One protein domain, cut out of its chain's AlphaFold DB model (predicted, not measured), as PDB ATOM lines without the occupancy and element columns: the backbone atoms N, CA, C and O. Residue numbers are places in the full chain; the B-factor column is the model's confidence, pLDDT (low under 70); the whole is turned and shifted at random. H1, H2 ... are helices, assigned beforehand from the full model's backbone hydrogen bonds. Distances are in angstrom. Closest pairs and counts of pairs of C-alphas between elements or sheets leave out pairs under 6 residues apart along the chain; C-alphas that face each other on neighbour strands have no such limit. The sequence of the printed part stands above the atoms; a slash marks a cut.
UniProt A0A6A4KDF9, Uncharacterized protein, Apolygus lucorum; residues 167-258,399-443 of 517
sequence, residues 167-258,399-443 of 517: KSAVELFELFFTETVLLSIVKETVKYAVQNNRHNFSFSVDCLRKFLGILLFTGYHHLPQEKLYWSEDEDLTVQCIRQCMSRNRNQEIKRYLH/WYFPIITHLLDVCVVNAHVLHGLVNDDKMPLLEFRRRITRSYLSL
ATOM      1  N   LYS A 167     -31.530 -28.696  26.246       93.12
ATOM      2  CA  LYS A 167     -32.778 -29.236  25.688       93.12
ATOM      3  C   LYS A 167     -33.674 -29.837  26.763       93.12
ATOM      4  O   LYS A 167     -33.230 -30.574  27.645       93.12
ATOM      5  N   SER A 168     -34.968 -29.568  26.642       93.88
ATOM      6  CA  SER A 168     -36.000 -30.162  27.487       93.88
ATOM      7  C   SER A 168     -36.175 -31.666  27.228       93.88
ATOM      8  O   SER A 168     -35.798 -32.201  26.185       93.88
ATOM      9  N   ALA A 169     -36.826 -32.362  28.168       94.75
ATOM     10  CA  ALA A 169     -37.157 -33.783  28.024       94.75
ATOM     11  C   ALA A 169     -37.997 -34.093  26.767       94.75
ATOM     12  O   ALA A 169     -37.858 -35.168  26.190       94.75
ATOM     13  N   VAL A 170     -38.843 -33.147  26.335       95.19
ATOM     14  CA  VAL A 170     -39.649 -33.267  25.109       95.19
ATOM     15  C   VAL A 170     -38.751 -33.174  23.879       95.19
ATOM     16  O   VAL A 170     -38.774 -34.075  23.052       95.19
ATOM     17  N   GLU A 171     -37.896 -32.153  23.794       95.19
ATOM     18  CA  GLU A 171     -36.991 -31.976  22.650       95.19
ATOM     19  C   GLU A 171     -35.998 -33.131  22.492       95.19
ATOM     20  O   GLU A 171     -35.706 -33.522  21.367       95.19
ATOM     21  N   LEU A 172     -35.488 -33.690  23.597       96.06
ATOM     22  CA  LEU A 172     -34.614 -34.870  23.569       96.06
ATOM     23  C   LEU A 172     -35.355 -36.132  23.096       96.06
ATOM     24  O   LEU A 172     -34.762 -36.985  22.440       96.06
ATOM     25  N   PHE A 173     -36.648 -36.254  23.405       96.88
ATOM     26  CA  PHE A 173     -37.497 -37.344  22.925       96.88
ATOM     27  C   PHE A 173     -37.877 -37.182  21.441       96.88
ATOM     28  O   PHE A 173     -37.834 -38.149  20.674       96.88
ATOM     29  N   GLU A 174     -38.166 -35.957  21.001       95.25
ATOM     30  CA  GLU A 174     -38.482 -35.629  19.604       95.25
ATOM     31  C   GLU A 174     -37.266 -35.723  18.656       95.25
ATOM     32  O   GLU A 174     -37.443 -35.685  17.440       95.25
ATOM     33  N   LEU A 175     -36.049 -35.971  19.163       95.44
ATOM     34  CA  LEU A 175     -34.923 -36.448  18.337       95.44
ATOM     35  C   LEU A 175     -35.204 -37.824  17.709       95.44
ATOM     36  O   LEU A 175     -34.747 -38.100  16.602       95.44
ATOM     37  N   PHE A 176     -35.955 -38.686  18.406       94.19
ATOM     38  CA  PHE A 176     -36.342 -40.013  17.918       94.19
ATOM     39  C   PHE A 176     -37.696 -39.968  17.196       94.19
ATOM     40  O   PHE A 176     -37.848 -40.533  16.114       94.19
ATOM     41  N   PHE A 177     -38.666 -39.240  17.760       88.12
ATOM     42  CA  PHE A 177     -39.963 -38.958  17.137       88.12
ATOM     43  C   PHE A 177     -39.959 -37.576  16.470       88.12
ATOM     44  O   PHE A 177     -40.663 -36.662  16.892       88.12
ATOM     45  N   THR A 178     -39.149 -37.432  15.419       91.75
ATOM     46  CA  THR A 178     -39.046 -36.170  14.668       91.75
ATOM     47  C   THR A 178     -40.368 -35.806  13.990       91.75
ATOM     48  O   THR A 178     -41.172 -36.680  13.658       91.75
ATOM     49  N   GLU A 179     -40.575 -34.518  13.702       89.38
ATOM     50  CA  GLU A 179     -41.768 -34.031  12.988       89.38
ATOM     51  C   GLU A 179     -42.000 -34.794  11.667       89.38
ATOM     52  O   GLU A 179     -43.125 -35.176  11.359       89.38
ATOM     53  N   THR A 180     -40.934 -35.132  10.930       91.94
ATOM     54  CA  THR A 180     -40.998 -35.948   9.702       91.94
ATOM     55  C   THR A 180     -41.526 -37.366   9.952       91.94
ATOM     56  O   THR A 180     -42.324 -37.877   9.158       91.94
ATOM     57  N   VAL A 181     -41.112 -38.010  11.048       92.25
ATOM     58  CA  VAL A 181     -41.621 -39.332  11.452       92.25
ATOM     59  C   VAL A 181     -43.096 -39.225  11.834       92.25
ATOM     60  O   VAL A 181     -43.912 -39.992  11.327       92.25
ATOM     61  N   LEU A 182     -43.464 -38.235  12.651       92.06
ATOM     62  CA  LEU A 182     -44.849 -38.018  13.075       92.06
ATOM     63  C   LEU A 182     -45.784 -37.731  11.887       92.06
ATOM     64  O   LEU A 182     -46.844 -38.346  11.777       92.06
ATOM     65  N   LEU A 183     -45.373 -36.864  10.955       92.50
ATOM     66  CA  LEU A 183     -46.096 -36.588   9.707       92.50
ATOM     67  C   LEU A 183     -46.255 -37.843   8.840       92.50
ATOM     68  O   LEU A 183     -47.317 -38.045   8.247       92.50
ATOM     69  N   SER A 184     -45.238 -38.707   8.787       92.50
ATOM     70  CA  SER A 184     -45.307 -39.973   8.046       92.50
ATOM     71  C   SER A 184     -46.326 -40.932   8.667       92.50
ATOM     72  O   SER A 184     -47.172 -41.462   7.950       92.50
ATOM     73  N   ILE A 185     -46.319 -41.084   9.997       94.38
ATOM     74  CA  ILE A 185     -47.310 -41.893  10.728       94.38
ATOM     75  C   ILE A 185     -48.726 -41.362  10.474       94.38
ATOM     76  O   ILE A 185     -49.621 -42.138  10.141       94.38
ATOM     77  N   VAL A 186     -48.937 -40.043  10.581       93.81
ATOM     78  CA  VAL A 186     -50.242 -39.415  10.311       93.81
ATOM     79  C   VAL A 186     -50.710 -39.707   8.884       93.81
ATOM     80  O   VAL A 186     -51.851 -40.125   8.689       93.81
ATOM     81  N   LYS A 187     -49.831 -39.532   7.893       92.44
ATOM     82  CA  LYS A 187     -50.130 -39.757   6.475       92.44
ATOM     83  C   LYS A 187     -50.540 -41.203   6.187       92.44
ATOM     84  O   LYS A 187     -51.587 -41.413   5.573       92.44
ATOM     85  N   GLU A 188     -49.757 -42.190   6.626       92.81
ATOM     86  CA  GLU A 188     -50.076 -43.599   6.354       92.81
ATOM     87  C   GLU A 188     -51.290 -44.080   7.176       92.81
ATOM     88  O   GLU A 188     -52.109 -44.840   6.665       92.81
ATOM     89  N   THR A 189     -51.506 -43.540   8.382       93.44
ATOM     90  CA  THR A 189     -52.728 -43.757   9.186       93.44
ATOM     91  C   THR A 189     -53.991 -43.233   8.479       93.44
ATOM     92  O   THR A 189     -54.989 -43.948   8.377       93.44
ATOM     93  N   VAL A 190     -53.967 -42.009   7.933       88.31
ATOM     94  CA  VAL A 190     -55.102 -41.457   7.160       88.31
ATOM     95  C   VAL A 190     -55.336 -42.258   5.880       88.31
ATOM     96  O   VAL A 190     -56.480 -42.566   5.542       88.31
ATOM     97  N   LYS A 191     -54.264 -42.653   5.184       86.31
ATOM     98  CA  LYS A 191     -54.353 -43.497   3.988       86.31
ATOM     99  C   LYS A 191     -54.989 -44.858   4.290       86.31
ATOM    100  O   LYS A 191     -55.871 -45.286   3.547       86.31
ATOM    101  N   TYR A 192     -54.600 -45.496   5.389       87.00
ATOM    102  CA  TYR A 192     -55.175 -46.760   5.838       87.00
ATOM    103  C   TYR A 192     -56.658 -46.628   6.223       87.00
ATOM    104  O   TYR A 192     -57.469 -47.485   5.866       87.00
ATOM    105  N   ALA A 193     -57.056 -45.525   6.867       82.56
ATOM    106  CA  ALA A 193     -58.466 -45.233   7.129       82.56
ATOM    107  C   ALA A 193     -59.282 -45.109   5.827       82.56
ATOM    108  O   ALA A 193     -60.355 -45.700   5.712       82.56
ATOM    109  N   VAL A 194     -58.755 -44.409   4.815       78.06
ATOM    110  CA  VAL A 194     -59.378 -44.299   3.482       78.06
ATOM    111  C   VAL A 194     -59.506 -45.665   2.797       78.06
ATOM    112  O   VAL A 194     -60.555 -45.947   2.224       78.06
ATOM    113  N   GLN A 195     -58.484 -46.523   2.888       78.06
ATOM    114  CA  GLN A 195     -58.522 -47.902   2.372       78.06
ATOM    115  C   GLN A 195     -59.587 -48.761   3.078       78.06
ATOM    116  O   GLN A 195     -60.221 -49.595   2.444       78.06
ATOM    117  N   ASN A 196     -59.851 -48.490   4.359       76.56
ATOM    118  CA  ASN A 196     -60.916 -49.102   5.158       76.56
ATOM    119  C   ASN A 196     -62.260 -48.337   5.070       76.56
ATOM    120  O   ASN A 196     -63.040 -48.318   6.024       76.56
ATOM    121  N   ASN A 197     -62.536 -47.682   3.934       74.88
ATOM    122  CA  ASN A 197     -63.775 -46.946   3.629       74.88
ATOM    123  C   ASN A 197     -64.124 -45.785   4.594       74.88
ATOM    124  O   ASN A 197     -65.273 -45.343   4.668       74.88
ATOM    125  N   ARG A 198     -63.148 -45.233   5.329       75.81
ATOM    126  CA  ARG A 198     -63.335 -44.091   6.250       75.81
ATOM    127  C   ARG A 198     -62.778 -42.793   5.684       75.81
ATOM    128  O   ARG A 198     -61.912 -42.150   6.268       75.81
ATOM    129  N   HIS A 199     -63.355 -42.361   4.569       74.06
ATOM    130  CA  HIS A 199     -62.962 -41.139   3.853       74.06
ATOM    131  C   HIS A 199     -63.030 -39.847   4.692       74.06
ATOM    132  O   HIS A 199     -62.294 -38.906   4.419       74.06
ATOM    133  N   ASN A 200     -63.869 -39.810   5.735       77.38
ATOM    134  CA  ASN A 200     -64.026 -38.654   6.630       77.38
ATOM    135  C   ASN A 200     -63.073 -38.668   7.845       77.38
ATOM    136  O   ASN A 200     -63.195 -37.815   8.725       77.38
ATOM    137  N   PHE A 201     -62.159 -39.639   7.947       78.56
ATOM    138  CA  PHE A 201     -61.212 -39.712   9.056       78.56
ATOM    139  C   PHE A 201     -60.133 -38.625   8.924       78.56
ATOM    140  O   PHE A 201     -59.248 -38.695   8.073       78.56
ATOM    141  N   SER A 202     -60.194 -37.619   9.797       82.56
ATOM    142  CA  SER A 202     -59.111 -36.654   9.993       82.56
ATOM    143  C   SER A 202     -58.121 -37.171  11.038       82.56
ATOM    144  O   SER A 202     -58.517 -37.816  12.010       82.56
ATOM    145  N   PHE A 203     -56.841 -36.833  10.898       90.06
ATOM    146  CA  PHE A 203     -55.817 -37.051  11.922       90.06
ATOM    147  C   PHE A 203     -54.716 -36.001  11.753       90.06
ATOM    148  O   PHE A 203     -54.348 -35.671  10.628       90.06
ATOM    149  N   SER A 204     -54.240 -35.436  12.859       91.12
ATOM    150  CA  SER A 204     -53.190 -34.414  12.882       91.12
ATOM    151  C   SER A 204     -52.024 -34.868  13.750       91.12
ATOM    152  O   SER A 204     -52.175 -35.765  14.585       91.12
ATOM    153  N   VAL A 205     -50.874 -34.211  13.596       91.38
ATOM    154  CA  VAL A 205     -49.700 -34.479  14.435       91.38
ATOM    155  C   VAL A 205     -50.014 -34.243  15.916       91.38
ATOM    156  O   VAL A 205     -49.629 -35.058  16.746       91.38
ATOM    157  N   ASP A 206     -50.811 -33.228  16.261       91.38
ATOM    158  CA  ASP A 206     -51.239 -33.002  17.650       91.38
ATOM    159  C   ASP A 206     -52.152 -34.117  18.179       91.38
ATOM    160  O   ASP A 206     -52.037 -34.508  19.339       91.38
ATOM    161  N   CYS A 207     -53.034 -34.684  17.342       93.69
ATOM    162  CA  CYS A 207     -53.792 -35.879  17.724       93.69
ATOM    163  C   CYS A 207     -52.867 -37.081  17.962       93.69
ATOM    164  O   CYS A 207     -53.117 -37.845  18.895       93.69
ATOM    165  N   LEU A 208     -51.812 -37.242  17.155       95.38
ATOM    166  CA  LEU A 208     -50.813 -38.294  17.338       95.38
ATOM    167  C   LEU A 208     -49.997 -38.071  18.619       95.38
ATOM    168  O   LEU A 208     -49.940 -38.979  19.441       95.38
ATOM    169  N   ARG A 209     -49.443 -36.871  18.854       95.88
ATOM    170  CA  ARG A 209     -48.743 -36.511  20.103       95.88
ATOM    171  C   ARG A 209     -49.623 -36.800  21.322       95.88
ATOM    172  O   ARG A 209     -49.192 -37.502  22.231       95.88
ATOM    173  N   LYS A 210     -50.892 -36.374  21.311       95.88
ATOM    174  CA  LYS A 210     -51.870 -36.690  22.370       95.88
ATOM    175  C   LYS A 210     -52.068 -38.190  22.585       95.88
ATOM    176  O   LYS A 210     -52.047 -38.640  23.726       95.88
ATOM    177  N   PHE A 211     -52.232 -38.963  21.511       96.81
ATOM    178  CA  PHE A 211     -52.368 -40.420  21.576       96.81
ATOM    179  C   PHE A 211     -51.109 -41.089  22.159       96.81
ATOM    180  O   PHE A 211     -51.212 -41.886  23.087       96.81
ATOM    181  N   LEU A 212     -49.913 -40.689  21.711       97.19
ATOM    182  CA  LEU A 212     -48.637 -41.133  22.288       97.19
ATOM    183  C   LEU A 212     -48.532 -40.757  23.778       97.19
ATOM    184  O   LEU A 212     -48.085 -41.567  24.583       97.19
ATOM    185  N   GLY A 213     -49.002 -39.567  24.170       97.50
ATOM    186  CA  GLY A 213     -49.086 -39.137  25.568       97.50
ATOM    187  C   GLY A 213     -49.993 -40.031  26.418       97.50
ATOM    188  O   GLY A 213     -49.621 -40.390  27.532       97.50
ATOM    189  N   ILE A 214     -51.147 -40.453  25.889       97.50
ATOM    190  CA  ILE A 214     -52.049 -41.411  26.555       97.50
ATOM    191  C   ILE A 214     -51.344 -42.761  26.749       97.50
ATOM    192  O   ILE A 214     -51.345 -43.293  27.859       97.50
ATOM    193  N   LEU A 215     -50.672 -43.286  25.718       97.44
ATOM    194  CA  LEU A 215     -49.895 -44.526  25.834       97.44
ATOM    195  C   LEU A 215     -48.812 -44.407  26.921       97.44
ATOM    196  O   LEU A 215     -48.763 -45.238  27.831       97.44
ATOM    197  N   LEU A 216     -47.999 -43.345  26.878       97.94
ATOM    198  CA  LEU A 216     -46.933 -43.091  27.853       97.94
ATOM    199  C   LEU A 216     -47.455 -42.966  29.291       97.94
ATOM    200  O   LEU A 216     -46.809 -43.497  30.201       97.94
ATOM    201  N   PHE A 217     -48.623 -42.339  29.482       98.06
ATOM    202  CA  PHE A 217     -49.309 -42.216  30.772       98.06
ATOM    203  C   PHE A 217     -49.603 -43.583  31.400       98.06
ATOM    204  O   PHE A 217     -49.291 -43.808  32.569       98.06
ATOM    205  N   THR A 218     -50.127 -44.527  30.608       96.56
ATOM    206  CA  THR A 218     -50.501 -45.863  31.114       96.56
ATOM    207  C   THR A 218     -49.320 -46.660  31.665       96.56
ATOM    208  O   THR A 218     -49.508 -47.538  32.502       96.56
ATOM    209  N   GLY A 219     -48.095 -46.327  31.243       95.94
ATOM    210  CA  GLY A 219     -46.869 -46.963  31.722       95.94
ATOM    211  C   GLY A 219     -46.545 -46.706  33.197       95.94
ATOM    212  O   GLY A 219     -45.880 -47.526  33.819       95.94
ATOM    213  N   TYR A 220     -47.030 -45.599  33.776       95.94
ATOM    214  CA  TYR A 220     -46.820 -45.256  35.193       95.94
ATOM    215  C   TYR A 220     -48.116 -45.047  35.992       95.94
ATOM    216  O   TYR A 220     -48.066 -44.830  37.201       95.94
ATOM    217  N   HIS A 221     -49.273 -45.105  35.337       95.81
ATOM    218  CA  HIS A 221     -50.586 -45.075  35.968       95.81
ATOM    219  C   HIS A 221     -51.432 -46.181  35.339       95.81
ATOM    220  O   HIS A 221     -52.006 -45.984  34.272       95.81
ATOM    221  N   HIS A 222     -51.494 -47.345  35.981       92.00
ATOM    222  CA  HIS A 222     -52.181 -48.520  35.452       92.00
ATOM    223  C   HIS A 222     -53.619 -48.618  35.976       92.00
ATOM    224  O   HIS A 222     -53.831 -48.599  37.185       92.00
ATOM    225  N   LEU A 223     -54.586 -48.777  35.072       91.81
ATOM    226  CA  LEU A 223     -55.959 -49.187  35.383       91.81
ATOM    227  C   LEU A 223     -56.246 -50.575  34.782       91.81
ATOM    228  O   LEU A 223     -55.686 -50.872  33.725       91.81
ATOM    229  N   PRO A 224     -57.134 -51.395  35.387       88.88
ATOM    230  CA  PRO A 224     -57.403 -52.765  34.929       88.88
ATOM    231  C   PRO A 224     -57.897 -52.892  33.481       88.88
ATOM    232  O   PRO A 224     -57.700 -53.930  32.860       88.88
ATOM    233  N   GLN A 225     -58.550 -51.858  32.939       87.94
ATOM    234  CA  GLN A 225     -59.117 -51.847  31.588       87.94
ATOM    235  C   GLN A 225     -58.918 -50.471  30.933       87.94
ATOM    236  O   GLN A 225     -59.009 -49.438  31.602       87.94
ATOM    237  N   GLU A 226     -58.709 -50.434  29.612       90.25
ATOM    238  CA  GLU A 226     -58.473 -49.186  28.863       90.25
ATOM    239  C   GLU A 226     -59.666 -48.218  28.943       90.25
ATOM    240  O   GLU A 226     -59.482 -47.014  29.136       90.25
ATOM    241  N   LYS A 227     -60.906 -48.720  28.888       90.31
ATOM    242  CA  LYS A 227     -62.105 -47.874  29.000       90.31
ATOM    243  C   LYS A 227     -62.185 -47.053  30.298       90.31
ATOM    244  O   LYS A 227     -62.811 -45.990  30.281       90.31
ATOM    245  N   LEU A 228     -61.521 -47.478  31.381       93.56
ATOM    246  CA  LEU A 228     -61.576 -46.820  32.693       93.56
ATOM    247  C   LEU A 228     -60.763 -45.519  32.774       93.56
ATOM    248  O   LEU A 228     -61.133 -44.647  33.552       93.56
ATOM    249  N   TYR A 229     -59.757 -45.296  31.912       94.81
ATOM    250  CA  TYR A 229     -59.063 -43.990  31.844       94.81
ATOM    251  C   TYR A 229     -60.001 -42.832  31.445       94.81
ATOM    252  O   TYR A 229     -59.645 -41.661  31.582       94.81
ATOM    253  N   TRP A 230     -61.206 -43.149  30.961       95.06
ATOM    254  CA  TRP A 230     -62.258 -42.187  30.650       95.06
ATOM    255  C   TRP A 230     -63.443 -42.206  31.625       95.06
ATOM    256  O   TRP A 230     -64.421 -41.508  31.348       95.06
ATOM    257  N   SER A 231     -63.377 -42.950  32.738       93.12
ATOM    258  CA  SER A 231     -64.505 -43.026  33.674       93.12
ATOM    259  C   SER A 231     -64.796 -41.692  34.368       93.12
ATOM    260  O   SER A 231     -63.910 -40.862  34.583       93.12
ATOM    261  N   GLU A 232     -66.068 -41.480  34.702       91.75
ATOM    262  CA  GLU A 232     -66.518 -40.343  35.509       91.75
ATOM    263  C   GLU A 232     -66.611 -40.688  37.007       91.75
ATOM    264  O   GLU A 232     -66.828 -39.774  37.801       91.75
ATOM    265  N   ASP A 233     -66.405 -41.960  37.378       92.31
ATOM    266  CA  ASP A 233     -66.427 -42.449  38.763       92.31
ATOM    267  C   ASP A 233     -65.301 -41.815  39.597       92.31
ATOM    268  O   ASP A 233     -64.184 -41.612  39.111       92.31
ATOM    269  N   GLU A 234     -65.596 -41.477  40.854       90.81
ATOM    270  CA  GLU A 234     -64.728 -40.657  41.713       90.81
ATOM    271  C   GLU A 234     -63.370 -41.316  42.017       90.81
ATOM    272  O   GLU A 234     -62.352 -40.630  42.098       90.81
ATOM    273  N   ASP A 235     -63.344 -42.644  42.117       90.31
ATOM    274  CA  ASP A 235     -62.172 -43.477  42.394       90.31
ATOM    275  C   ASP A 235     -61.338 -43.822  41.144       90.31
ATOM    276  O   ASP A 235     -60.158 -44.154  41.263       90.31
ATOM    277  N   LEU A 236     -61.918 -43.704  39.942       90.69
ATOM    278  CA  LEU A 236     -61.280 -44.071  38.667       90.69
ATOM    279  C   LEU A 236     -60.996 -42.879  37.736       90.69
ATOM    280  O   LEU A 236     -60.329 -43.042  36.711       90.69
ATOM    281  N   THR A 237     -61.502 -41.680  38.036       89.75
ATOM    282  CA  THR A 237     -61.499 -40.565  37.079       89.75
ATOM    283  C   THR A 237     -60.105 -39.993  36.781       89.75
ATOM    284  O   THR A 237     -59.516 -39.238  37.557       89.75
ATOM    285  N   VAL A 238     -59.618 -40.211  35.556       93.19
ATOM    286  CA  VAL A 238     -58.351 -39.635  35.075       93.19
ATOM    287  C   VAL A 238     -58.604 -38.354  34.269       93.19
ATOM    288  O   VAL A 238     -58.699 -38.351  33.038       93.19
ATOM    289  N   GLN A 239     -58.708 -37.224  34.976       90.81
ATOM    290  CA  GLN A 239     -59.101 -35.932  34.392       90.81
ATOM    291  C   GLN A 239     -58.225 -35.494  33.202       90.81
ATOM    292  O   GLN A 239     -58.761 -35.029  32.195       90.81
ATOM    293  N   CYS A 240     -56.901 -35.667  33.275       91.38
ATOM    294  CA  CYS A 240     -55.990 -35.257  32.200       91.38
ATOM    295  C   CYS A 240     -56.207 -36.044  30.894       91.38
ATOM    296  O   CYS A 240     -56.115 -35.461  29.816       91.38
ATOM    297  N   ILE A 241     -56.563 -37.332  30.973       93.44
ATOM    298  CA  ILE A 241     -56.873 -38.160  29.800       93.44
ATOM    299  C   ILE A 241     -58.232 -37.752  29.216       93.44
ATOM    300  O   ILE A 241     -58.323 -37.458  28.022       93.44
ATOM    301  N   ARG A 242     -59.260 -37.612  30.070       90.62
ATOM    302  CA  ARG A 242     -60.615 -37.164  29.682       90.62
ATOM    303  C   ARG A 242     -60.640 -35.786  29.014       90.62
ATOM    304  O   ARG A 242     -61.428 -35.568  28.096       90.62
ATOM    305  N   GLN A 243     -59.801 -34.856  29.469       87.38
ATOM    306  CA  GLN A 243     -59.674 -33.514  28.886       87.38
ATOM    307  C   GLN A 243     -58.826 -33.497  27.605       87.38
ATOM    308  O   GLN A 243     -59.094 -32.700  26.704       87.38
ATOM    309  N   CYS A 244     -57.826 -34.376  27.504       90.19
ATOM    310  CA  CYS A 244     -56.939 -34.473  26.348       90.19
ATOM    311  C   CYS A 244     -57.670 -34.962  25.085       90.19
ATOM    312  O   CYS A 244     -57.538 -34.346  24.021       90.19
ATOM    313  N   MET A 245     -58.432 -36.059  25.196       90.38
ATOM    314  CA  MET A 245     -59.104 -36.734  24.079       90.38
ATOM    315  C   MET A 245     -60.309 -37.553  24.576       90.38
ATOM    316  O   MET A 245     -60.289 -38.059  25.692       90.38
ATOM    317  N   SER A 246     -61.352 -37.739  23.759       91.50
ATOM    318  CA  SER A 246     -62.469 -38.636  24.103       91.50
ATOM    319  C   SER A 246     -62.136 -40.112  23.842       91.50
ATOM    320  O   SER A 246     -61.411 -40.425  22.897       91.50
ATOM    321  N   ARG A 247     -62.735 -41.029  24.622       91.94
ATOM    322  CA  ARG A 247     -62.556 -42.490  24.487       91.94
ATOM    323  C   ARG A 247     -62.751 -42.975  23.050       91.94
ATOM    324  O   ARG A 247     -61.859 -43.587  22.477       91.94
ATOM    325  N   ASN A 248     -63.880 -42.610  22.439       87.88
ATOM    326  CA  ASN A 248     -64.217 -43.008  21.070       87.88
ATOM    327  C   ASN A 248     -63.176 -42.518  20.050       87.88
ATOM    328  O   ASN A 248     -62.947 -43.183  19.047       87.88
ATOM    329  N   ARG A 249     -62.540 -41.362  20.290       91.38
ATOM    330  CA  ARG A 249     -61.499 -40.825  19.406       91.38
ATOM    331  C   ARG A 249     -60.160 -41.538  19.601       91.38
ATOM    332  O   ARG A 249     -59.482 -41.785  18.612       91.38
ATOM    333  N   ASN A 250     -59.816 -41.916  20.833       92.56
ATOM    334  CA  ASN A 250     -58.669 -42.783  21.112       92.56
ATOM    335  C   ASN A 250     -58.833 -44.155  20.429       92.56
ATOM    336  O   ASN A 250     -57.951 -44.572  19.683       92.56
ATOM    337  N   GLN A 251     -59.997 -44.793  20.596       90.19
ATOM    338  CA  GLN A 251     -60.341 -46.062  19.939       90.19
ATOM    339  C   GLN A 251     -60.329 -45.939  18.403       90.19
ATOM    340  O   GLN A 251     -59.771 -46.798  17.725       90.19
ATOM    341  N   GLU A 252     -60.865 -44.850  17.834       89.81
ATOM    342  CA  GLU A 252     -60.812 -44.592  16.385       89.81
ATOM    343  C   GLU A 252     -59.369 -44.441  15.872       89.81
ATOM    344  O   GLU A 252     -59.015 -45.040  14.857       89.81
ATOM    345  N   ILE A 253     -58.517 -43.684  16.574       93.75
ATOM    346  CA  ILE A 253     -57.100 -43.526  16.210       93.75
ATOM    347  C   ILE A 253     -56.382 -44.873  16.279       93.75
ATOM    348  O   ILE A 253     -55.759 -45.264  15.298       93.75
ATOM    349  N   LYS A 254     -56.515 -45.616  17.384       92.44
ATOM    350  CA  LYS A 254     -55.930 -46.953  17.576       92.44
ATOM    351  C   LYS A 254     -56.335 -47.914  16.446       92.44
ATOM    352  O   LYS A 254     -55.478 -48.543  15.819       92.44
ATOM    353  N   ARG A 255     -57.630 -47.935  16.098       88.25
ATOM    354  CA  ARG A 255     -58.190 -48.752  15.010       88.25
ATOM    355  C   ARG A 255     -57.584 -48.444  13.638       88.25
ATOM    356  O   ARG A 255     -57.347 -49.378  12.877       88.25
ATOM    357  N   TYR A 256     -57.284 -47.186  13.307       90.94
ATOM    358  CA  TYR A 256     -56.708 -46.836  11.995       90.94
ATOM    359  C   TYR A 256     -55.195 -46.598  11.990       90.94
ATOM    360  O   TYR A 256     -54.619 -46.505  10.911       90.94
ATOM    361  N   LEU A 257     -54.543 -46.566  13.157       93.31
ATOM    362  CA  LEU A 257     -53.102 -46.346  13.307       93.31
ATOM    363  C   LEU A 257     -52.299 -47.286  12.401       93.31
ATOM    364  O   LEU A 257     -52.423 -48.509  12.515       93.31
ATOM    365  N   HIS A 258     -51.494 -46.713  11.509       91.19
ATOM    366  CA  HIS A 258     -50.765 -47.453  10.489       91.19
ATOM    367  C   HIS A 258     -49.463 -46.745  10.086       91.19
ATOM    368  O   HIS A 258     -49.339 -45.526  10.211       91.19
ATOM    369  N   TRP A 399     -50.721 -56.813  15.204       79.94
ATOM    370  CA  TRP A 399     -49.400 -57.403  15.480       79.94
ATOM    371  C   TRP A 399     -48.240 -56.403  15.620       79.94
ATOM    372  O   TRP A 399     -47.295 -56.646  16.369       79.94
ATOM    373  N   TYR A 400     -48.296 -55.276  14.904       84.12
ATOM    374  CA  TYR A 400     -47.284 -54.224  14.991       84.12
ATOM    375  C   TYR A 400     -47.487 -53.307  16.201       84.12
ATOM    376  O   TYR A 400     -46.570 -52.576  16.563       84.12
ATOM    377  N   PHE A 401     -48.644 -53.338  16.866       87.50
ATOM    378  CA  PHE A 401     -48.913 -52.475  18.013       87.50
ATOM    379  C   PHE A 401     -47.959 -52.749  19.198       87.50
ATOM    380  O   PHE A 401     -47.375 -51.780  19.684       87.50
ATOM    381  N   PRO A 402     -47.675 -54.010  19.604       87.38
ATOM    382  CA  PRO A 402     -46.604 -54.323  20.558       87.38
ATOM    383  C   PRO A 402     -45.210 -53.828  20.146       87.38
ATOM    384  O   PRO A 402     -44.430 -53.420  21.004       87.38
ATOM    385  N   ILE A 403     -44.887 -53.842  18.846       88.81
ATOM    386  CA  ILE A 403     -43.593 -53.357  18.332       88.81
ATOM    387  C   ILE A 403     -43.502 -51.838  18.504       88.81
ATOM    388  O   ILE A 403     -42.491 -51.325  18.978       88.81
ATOM    389  N   ILE A 404     -44.569 -51.116  18.156       91.44
ATOM    390  CA  ILE A 404     -44.628 -49.654  18.244       91.44
ATOM    391  C   ILE A 404     -44.642 -49.171  19.697       91.44
ATOM    392  O   ILE A 404     -43.954 -48.201  20.010       91.44
ATOM    393  N   THR A 405     -45.377 -49.829  20.600       94.00
ATOM    394  CA  THR A 405     -45.365 -49.464  22.026       94.00
ATOM    395  C   THR A 405     -44.014 -49.763  22.672       94.00
ATOM    396  O   THR A 405     -43.488 -48.908  23.379       94.00
ATOM    397  N   HIS A 406     -43.384 -50.898  22.359       93.44
ATOM    398  CA  HIS A 406     -42.019 -51.175  22.811       93.44
ATOM    399  C   HIS A 406     -41.008 -50.149  22.268       93.44
ATOM    400  O   HIS A 406     -40.207 -49.621  23.035       93.44
ATOM    401  N   LEU A 407     -41.079 -49.797  20.979       94.69
ATOM    402  CA  LEU A 407     -40.224 -48.763  20.383       94.69
ATOM    403  C   LEU A 407     -40.435 -47.396  21.050       94.69
ATOM    404  O   LEU A 407     -39.467 -46.685  21.301       94.69
ATOM    405  N   LEU A 408     -41.677 -47.044  21.393       96.31
ATOM    406  CA  LEU A 408     -42.002 -45.819  22.124       96.31
ATOM    407  C   LEU A 408     -41.368 -45.795  23.528       96.31
ATOM    408  O   LEU A 408     -40.770 -44.784  23.900       96.31
ATOM    409  N   ASP A 409     -41.431 -46.903  24.274       96.81
ATOM    410  CA  ASP A 409     -40.743 -47.042  25.566       96.81
ATOM    411  C   ASP A 409     -39.209 -46.947  25.410       96.81
ATOM    412  O   ASP A 409     -38.561 -46.201  26.148       96.81
ATOM    413  N   VAL A 410     -38.626 -47.617  24.406       96.50
ATOM    414  CA  VAL A 410     -37.185 -47.547  24.087       96.50
ATOM    415  C   VAL A 410     -36.749 -46.117  23.742       96.50
ATOM    416  O   VAL A 410     -35.708 -45.665  24.218       96.50
ATOM    417  N   CYS A 411     -37.541 -45.363  22.975       96.81
ATOM    418  CA  CYS A 411     -37.254 -43.958  22.670       96.81
ATOM    419  C   CYS A 411     -37.250 -43.072  23.925       96.81
ATOM    420  O   CYS A 411     -36.385 -42.203  24.044       96.81
ATOM    421  N   VAL A 412     -38.156 -43.300  24.885       97.81
ATOM    422  CA  VAL A 412     -38.144 -42.578  26.172       97.81
ATOM    423  C   VAL A 412     -36.901 -42.925  26.992       97.81
ATOM    424  O   VAL A 412     -36.271 -42.016  27.532       97.81
ATOM    425  N   VAL A 413     -36.505 -44.202  27.053       96.94
ATOM    426  CA  VAL A 413     -35.283 -44.617  27.765       96.94
ATOM    427  C   VAL A 413     -34.028 -44.035  27.106       96.94
ATOM    428  O   VAL A 413     -33.175 -43.489  27.801       96.94
ATOM    429  N   ASN A 414     -33.922 -44.065  25.777       96.06
ATOM    430  CA  ASN A 414     -32.779 -43.488  25.065       96.06
ATOM    431  C   ASN A 414     -32.688 -41.964  25.259       96.06
ATOM    432  O   ASN A 414     -31.605 -41.444  25.525       96.06
ATOM    433  N   ALA A 415     -33.815 -41.248  25.203       96.44
ATOM    434  CA  ALA A 415     -33.860 -39.813  25.486       96.44
ATOM    435  C   ALA A 415     -33.514 -39.485  26.953       96.44
ATOM    436  O   ALA A 415     -32.850 -38.482  27.219       96.44
ATOM    437  N   HIS A 416     -33.892 -40.349  27.903       96.31
ATOM    438  CA  HIS A 416     -33.499 -40.235  29.313       96.31
ATOM    439  C   HIS A 416     -31.994 -40.460  29.519       96.31
ATOM    440  O   HIS A 416     -31.350 -39.709  30.254       96.31
ATOM    441  N   VAL A 417     -31.405 -41.437  28.820       94.06
ATOM    442  CA  VAL A 417     -29.950 -41.660  28.814       94.06
ATOM    443  C   VAL A 417     -29.219 -40.450  28.229       94.06
ATOM    444  O   VAL A 417     -28.262 -39.987  28.845       94.06
ATOM    445  N   LEU A 418     -29.690 -39.882  27.110       94.31
ATOM    446  CA  LEU A 418     -29.134 -38.638  26.560       94.31
ATOM    447  C   LEU A 418     -29.225 -37.485  27.569       94.31
ATOM    448  O   LEU A 418     -28.225 -36.815  27.806       94.31
ATOM    449  N   HIS A 419     -30.370 -37.296  28.233       94.69
ATOM    450  CA  HIS A 419     -30.516 -36.268  29.267       94.69
ATOM    451  C   HIS A 419     -29.446 -36.390  30.363       94.69
ATOM    452  O   HIS A 419     -28.861 -35.378  30.743       94.69
ATOM    453  N   GLY A 420     -29.182 -37.607  30.851       92.94
ATOM    454  CA  GLY A 420     -28.178 -37.878  31.887       92.94
ATOM    455  C   GLY A 420     -26.716 -37.866  31.418       92.94
ATOM    456  O   GLY A 420     -25.824 -37.960  32.259       92.94
ATOM    457  N   LEU A 421     -26.458 -37.776  30.108       91.12
ATOM    458  CA  LEU A 421     -25.124 -37.519  29.539       91.12
ATOM    459  C   LEU A 421     -24.865 -36.021  29.317       91.12
ATOM    460  O   LEU A 421     -23.717 -35.588  29.344       91.12
ATOM    461  N   VAL A 422     -25.933 -35.262  29.066       91.31
ATOM    462  CA  VAL A 422     -25.912 -33.857  28.638       91.31
ATOM    463  C   VAL A 422     -26.037 -32.880  29.813       91.31
ATOM    464  O   VAL A 422     -25.472 -31.787  29.770       91.31
ATOM    465  N   ASN A 423     -26.789 -33.256  30.852       85.81
ATOM    466  CA  ASN A 423     -27.093 -32.407  32.001       85.81
ATOM    467  C   ASN A 423     -26.529 -33.020  33.287       85.81
ATOM    468  O   ASN A 423     -26.663 -34.221  33.519       85.81
ATOM    469  N   ASP A 424     -25.972 -32.175  34.157       79.88
ATOM    470  CA  ASP A 424     -25.427 -32.601  35.452       79.88
ATOM    471  C   ASP A 424     -26.525 -33.027  36.452       79.88
ATOM    472  O   ASP A 424     -26.269 -33.820  37.363       79.88
ATOM    473  N   ASP A 425     -27.760 -32.539  36.270       81.88
ATOM    474  CA  ASP A 425     -28.920 -32.920  37.084       81.88
ATOM    475  C   ASP A 425     -29.484 -34.297  36.685       81.88
ATOM    476  O   ASP A 425     -29.908 -34.548  35.550       81.88
ATOM    477  N   LYS A 426     -29.532 -35.204  37.664       84.69
ATOM    478  CA  LYS A 426     -29.940 -36.601  37.487       84.69
ATOM    479  C   LYS A 426     -31.438 -36.770  37.709       84.69
ATOM    480  O   LYS A 426     -31.884 -37.278  38.736       84.69
ATOM    481  N   MET A 427     -32.215 -36.409  36.694       93.38
ATOM    482  CA  MET A 427     -33.660 -36.637  36.680       93.38
ATOM    483  C   MET A 427     -34.004 -38.144  36.704       93.38
ATOM    484  O   MET A 427     -33.491 -38.892  35.868       93.38
ATOM    485  N   PRO A 428     -34.900 -38.619  37.592       95.56
ATOM    486  CA  PRO A 428     -35.418 -39.990  37.548       95.56
ATOM    487  C   PRO A 428     -36.234 -40.274  36.276       95.56
ATOM    488  O   PRO A 428     -36.951 -39.398  35.790       95.56
ATOM    489  N   LEU A 429     -36.196 -41.519  35.777       96.56
ATOM    490  CA  LEU A 429     -36.888 -41.925  34.540       96.56
ATOM    491  C   LEU A 429     -38.403 -41.651  34.585       96.56
ATOM    492  O   LEU A 429     -38.965 -41.167  33.604       96.56
ATOM    493  N   LEU A 430     -39.055 -41.881  35.733       97.12
ATOM    494  CA  LEU A 430     -40.471 -41.548  35.929       97.12
ATOM    495  C   LEU A 430     -40.751 -40.063  35.681       97.12
ATOM    496  O   LEU A 430     -41.701 -39.724  34.980       97.12
ATOM    497  N   GLU A 431     -39.939 -39.166  36.238       96.81
ATOM    498  CA  GLU A 431     -40.160 -37.727  36.085       96.81
ATOM    499  C   GLU A 431     -39.872 -37.270  34.649       96.81
ATOM    500  O   GLU A 431     -40.644 -36.497  34.084       96.81
ATOM    501  N   PHE A 432     -38.846 -37.837  34.009       97.31
ATOM    502  CA  PHE A 432     -38.562 -37.608  32.592       97.31
ATOM    503  C   PHE A 432     -39.753 -38.010  31.700       97.31
ATOM    504  O   PHE A 432     -40.256 -37.201  30.913       97.31
ATOM    505  N   ARG A 433     -40.296 -39.218  31.908       98.00
ATOM    506  CA  ARG A 433     -41.504 -39.723  31.233       98.00
ATOM    507  C   ARG A 433     -42.731 -38.851  31.508       98.00
ATOM    508  O   ARG A 433     -43.500 -38.563  30.586       98.00
ATOM    509  N   ARG A 434     -42.918 -38.389  32.751       97.81
ATOM    510  CA  ARG A 434     -44.018 -37.486  33.138       97.81
ATOM    511  C   ARG A 434     -43.919 -36.128  32.453       97.81
ATOM    512  O   ARG A 434     -44.960 -35.611  32.058       97.81
ATOM    513  N   ARG A 435     -42.725 -35.554  32.265       97.38
ATOM    514  CA  ARG A 435     -42.557 -34.279  31.540       97.38
ATOM    515  C   ARG A 435     -43.007 -34.392  30.081       97.38
ATOM    516  O   ARG A 435     -43.812 -33.568  29.648       97.38
ATOM    517  N   ILE A 436     -42.582 -35.444  29.375       97.75
ATOM    518  CA  ILE A 436     -43.030 -35.736  27.998       97.75
ATOM    519  C   ILE A 436     -44.553 -35.918  27.965       97.75
ATOM    520  O   ILE A 436     -45.261 -35.230  27.231       97.75
ATOM    521  N   THR A 437     -45.067 -36.790  28.835       97.94
ATOM    522  CA  THR A 437     -46.496 -37.123  28.906       97.94
ATOM    523  C   THR A 437     -47.360 -35.891  29.172       97.94
ATOM    524  O   THR A 437     -48.337 -35.653  28.466       97.94
ATOM    525  N   ARG A 438     -47.000 -35.066  30.164       96.56
ATOM    526  CA  ARG A 438     -47.747 -33.851  30.516       96.56
ATOM    527  C   ARG A 438     -47.747 -32.840  29.375       96.56
ATOM    528  O   ARG A 438     -48.804 -32.281  29.107       96.56
ATOM    529  N   SER A 439     -46.616 -32.649  28.691       96.06
ATOM    530  CA  SER A 439     -46.545 -31.783  27.510       96.06
ATOM    531  C   SER A 439     -47.537 -32.242  26.437       96.06
ATOM    532  O   SER A 439     -48.431 -31.480  26.066       96.06
ATOM    533  N   TYR A 440     -47.478 -33.517  26.041       95.94
ATOM    534  CA  TYR A 440     -48.336 -34.080  24.996       95.94
ATOM    535  C   TYR A 440     -49.830 -34.070  25.356       95.94
ATOM    536  O   TYR A 440     -50.657 -33.717  24.517       95.94
ATOM    537  N   LEU A 441     -50.194 -34.392  26.604       94.75
ATOM    538  CA  LEU A 441     -51.588 -34.327  27.066       94.75
ATOM    539  C   LEU A 441     -52.115 -32.880  27.176       94.75
ATOM    540  O   LEU A 441     -53.316 -32.658  27.022       94.75
ATOM    541  N   SER A 442     -51.235 -31.902  27.426       90.81
ATOM    542  CA  SER A 442     -51.590 -30.479  27.563       90.81
ATOM    543  C   SER A 442     -51.757 -29.724  26.242       90.81
ATOM    544  O   SER A 442     -52.205 -28.576  26.258       90.81
ATOM    545  N   LEU A 443     -51.420 -30.346  25.104       87.38
ATOM    546  CA  LEU A 443     -51.531 -29.710  23.791       87.38
ATOM    547  C   LEU A 443     -52.951 -29.166  23.550       87.38
ATOM    548  O   LEU A 443     -53.933 -29.814  23.946       87.38
TER     549      LEU A 443
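This is residues 167 to 258 and 399 to 443 of the 517 residues of an uncharacterized protein of Apolygus lucorum (UniProt A0A6A4KDF9). A cluster of crossed helices is built round H3, which lies in the middle with H8 packed slantwise on it. The long H7 and the short H1 lie to one side of this pair, H5, H4 and H6 lie to the opposite side, and the long H2 crosses the first end of H3. The printed part has 137 residues, with eight named helices, H1 to H8 in order, and no named strand; the class is all helix. It is compact, with a radius of gyration of the C-alphas of 15.6 A, and spans 51 by 40 by 27 A.

H1, residues 169 to 173, begins at C-alpha 169 (-37.157, -33.783, 28.024) and is 6.2 A long. H2, residues 179 to 195, measures 24.2 A. H3, residues 205 to 218, measures 20.2 A from C-alpha 205 at (-49.700, -34.479, 14.435). H4 is residues 226 to 230, 8.2 A, and H5 is residues 239 to 244, 8.5 A. H6, residues 247 to 256, measures 14.5 A. H7, residues 401 to 422, is the longest helix, 31.4 A. H8, residues 429 to 442, measures 19.9 A and ends at C-alpha 442 (-51.590, -30.479, 27.563).

H8 is the hub, touching four other helices. It touches H3 at a steep tilt of 40 degrees, opposite ways; the closest C-alphas, of Gly 213 and Thr 437, are 4.7 A apart. With residues 429 to 433 alone it touches H7, closest at Leu 429 and His 416, whose C-alphas are 6.5 A apart. H1 touches H8, with C-alphas 170 and 436 closest at 5.1 A, and H7, with C-alphas 173 and 415 closest at 5.1 A. H5 touches H8, with C-alphas 244 and 441 closest at 5.4 A, and H4, with C-alphas 242 and 230 closest at 5.4 A. H2 is about perpendicular to H3, at 84 degrees, and touches it, with C-alphas 182 and 205 closest at 6.2 A. H2 also touches H6, with C-alphas 193 and 256 closest at 5.4 A. H2 and H7 are apart. Every O i to N i+4 pair is within hydrogen-bond range in H1, H2, H3, H5, H6, H7 and H8; H4 has 0 of 1, but 2 of 2 O i to N i+3 pairs.

The two C-alphas farthest apart, of Asn 197 and Asp 424, are 51.9 A apart. Residues 259 to 398 are not printed; C-alphas 258 and 399 are 11.2 A apart across this cut. Of the links that are printed whole, none is long. The mean pLDDT of the printed part is 91.7, and no printed residue is under 70.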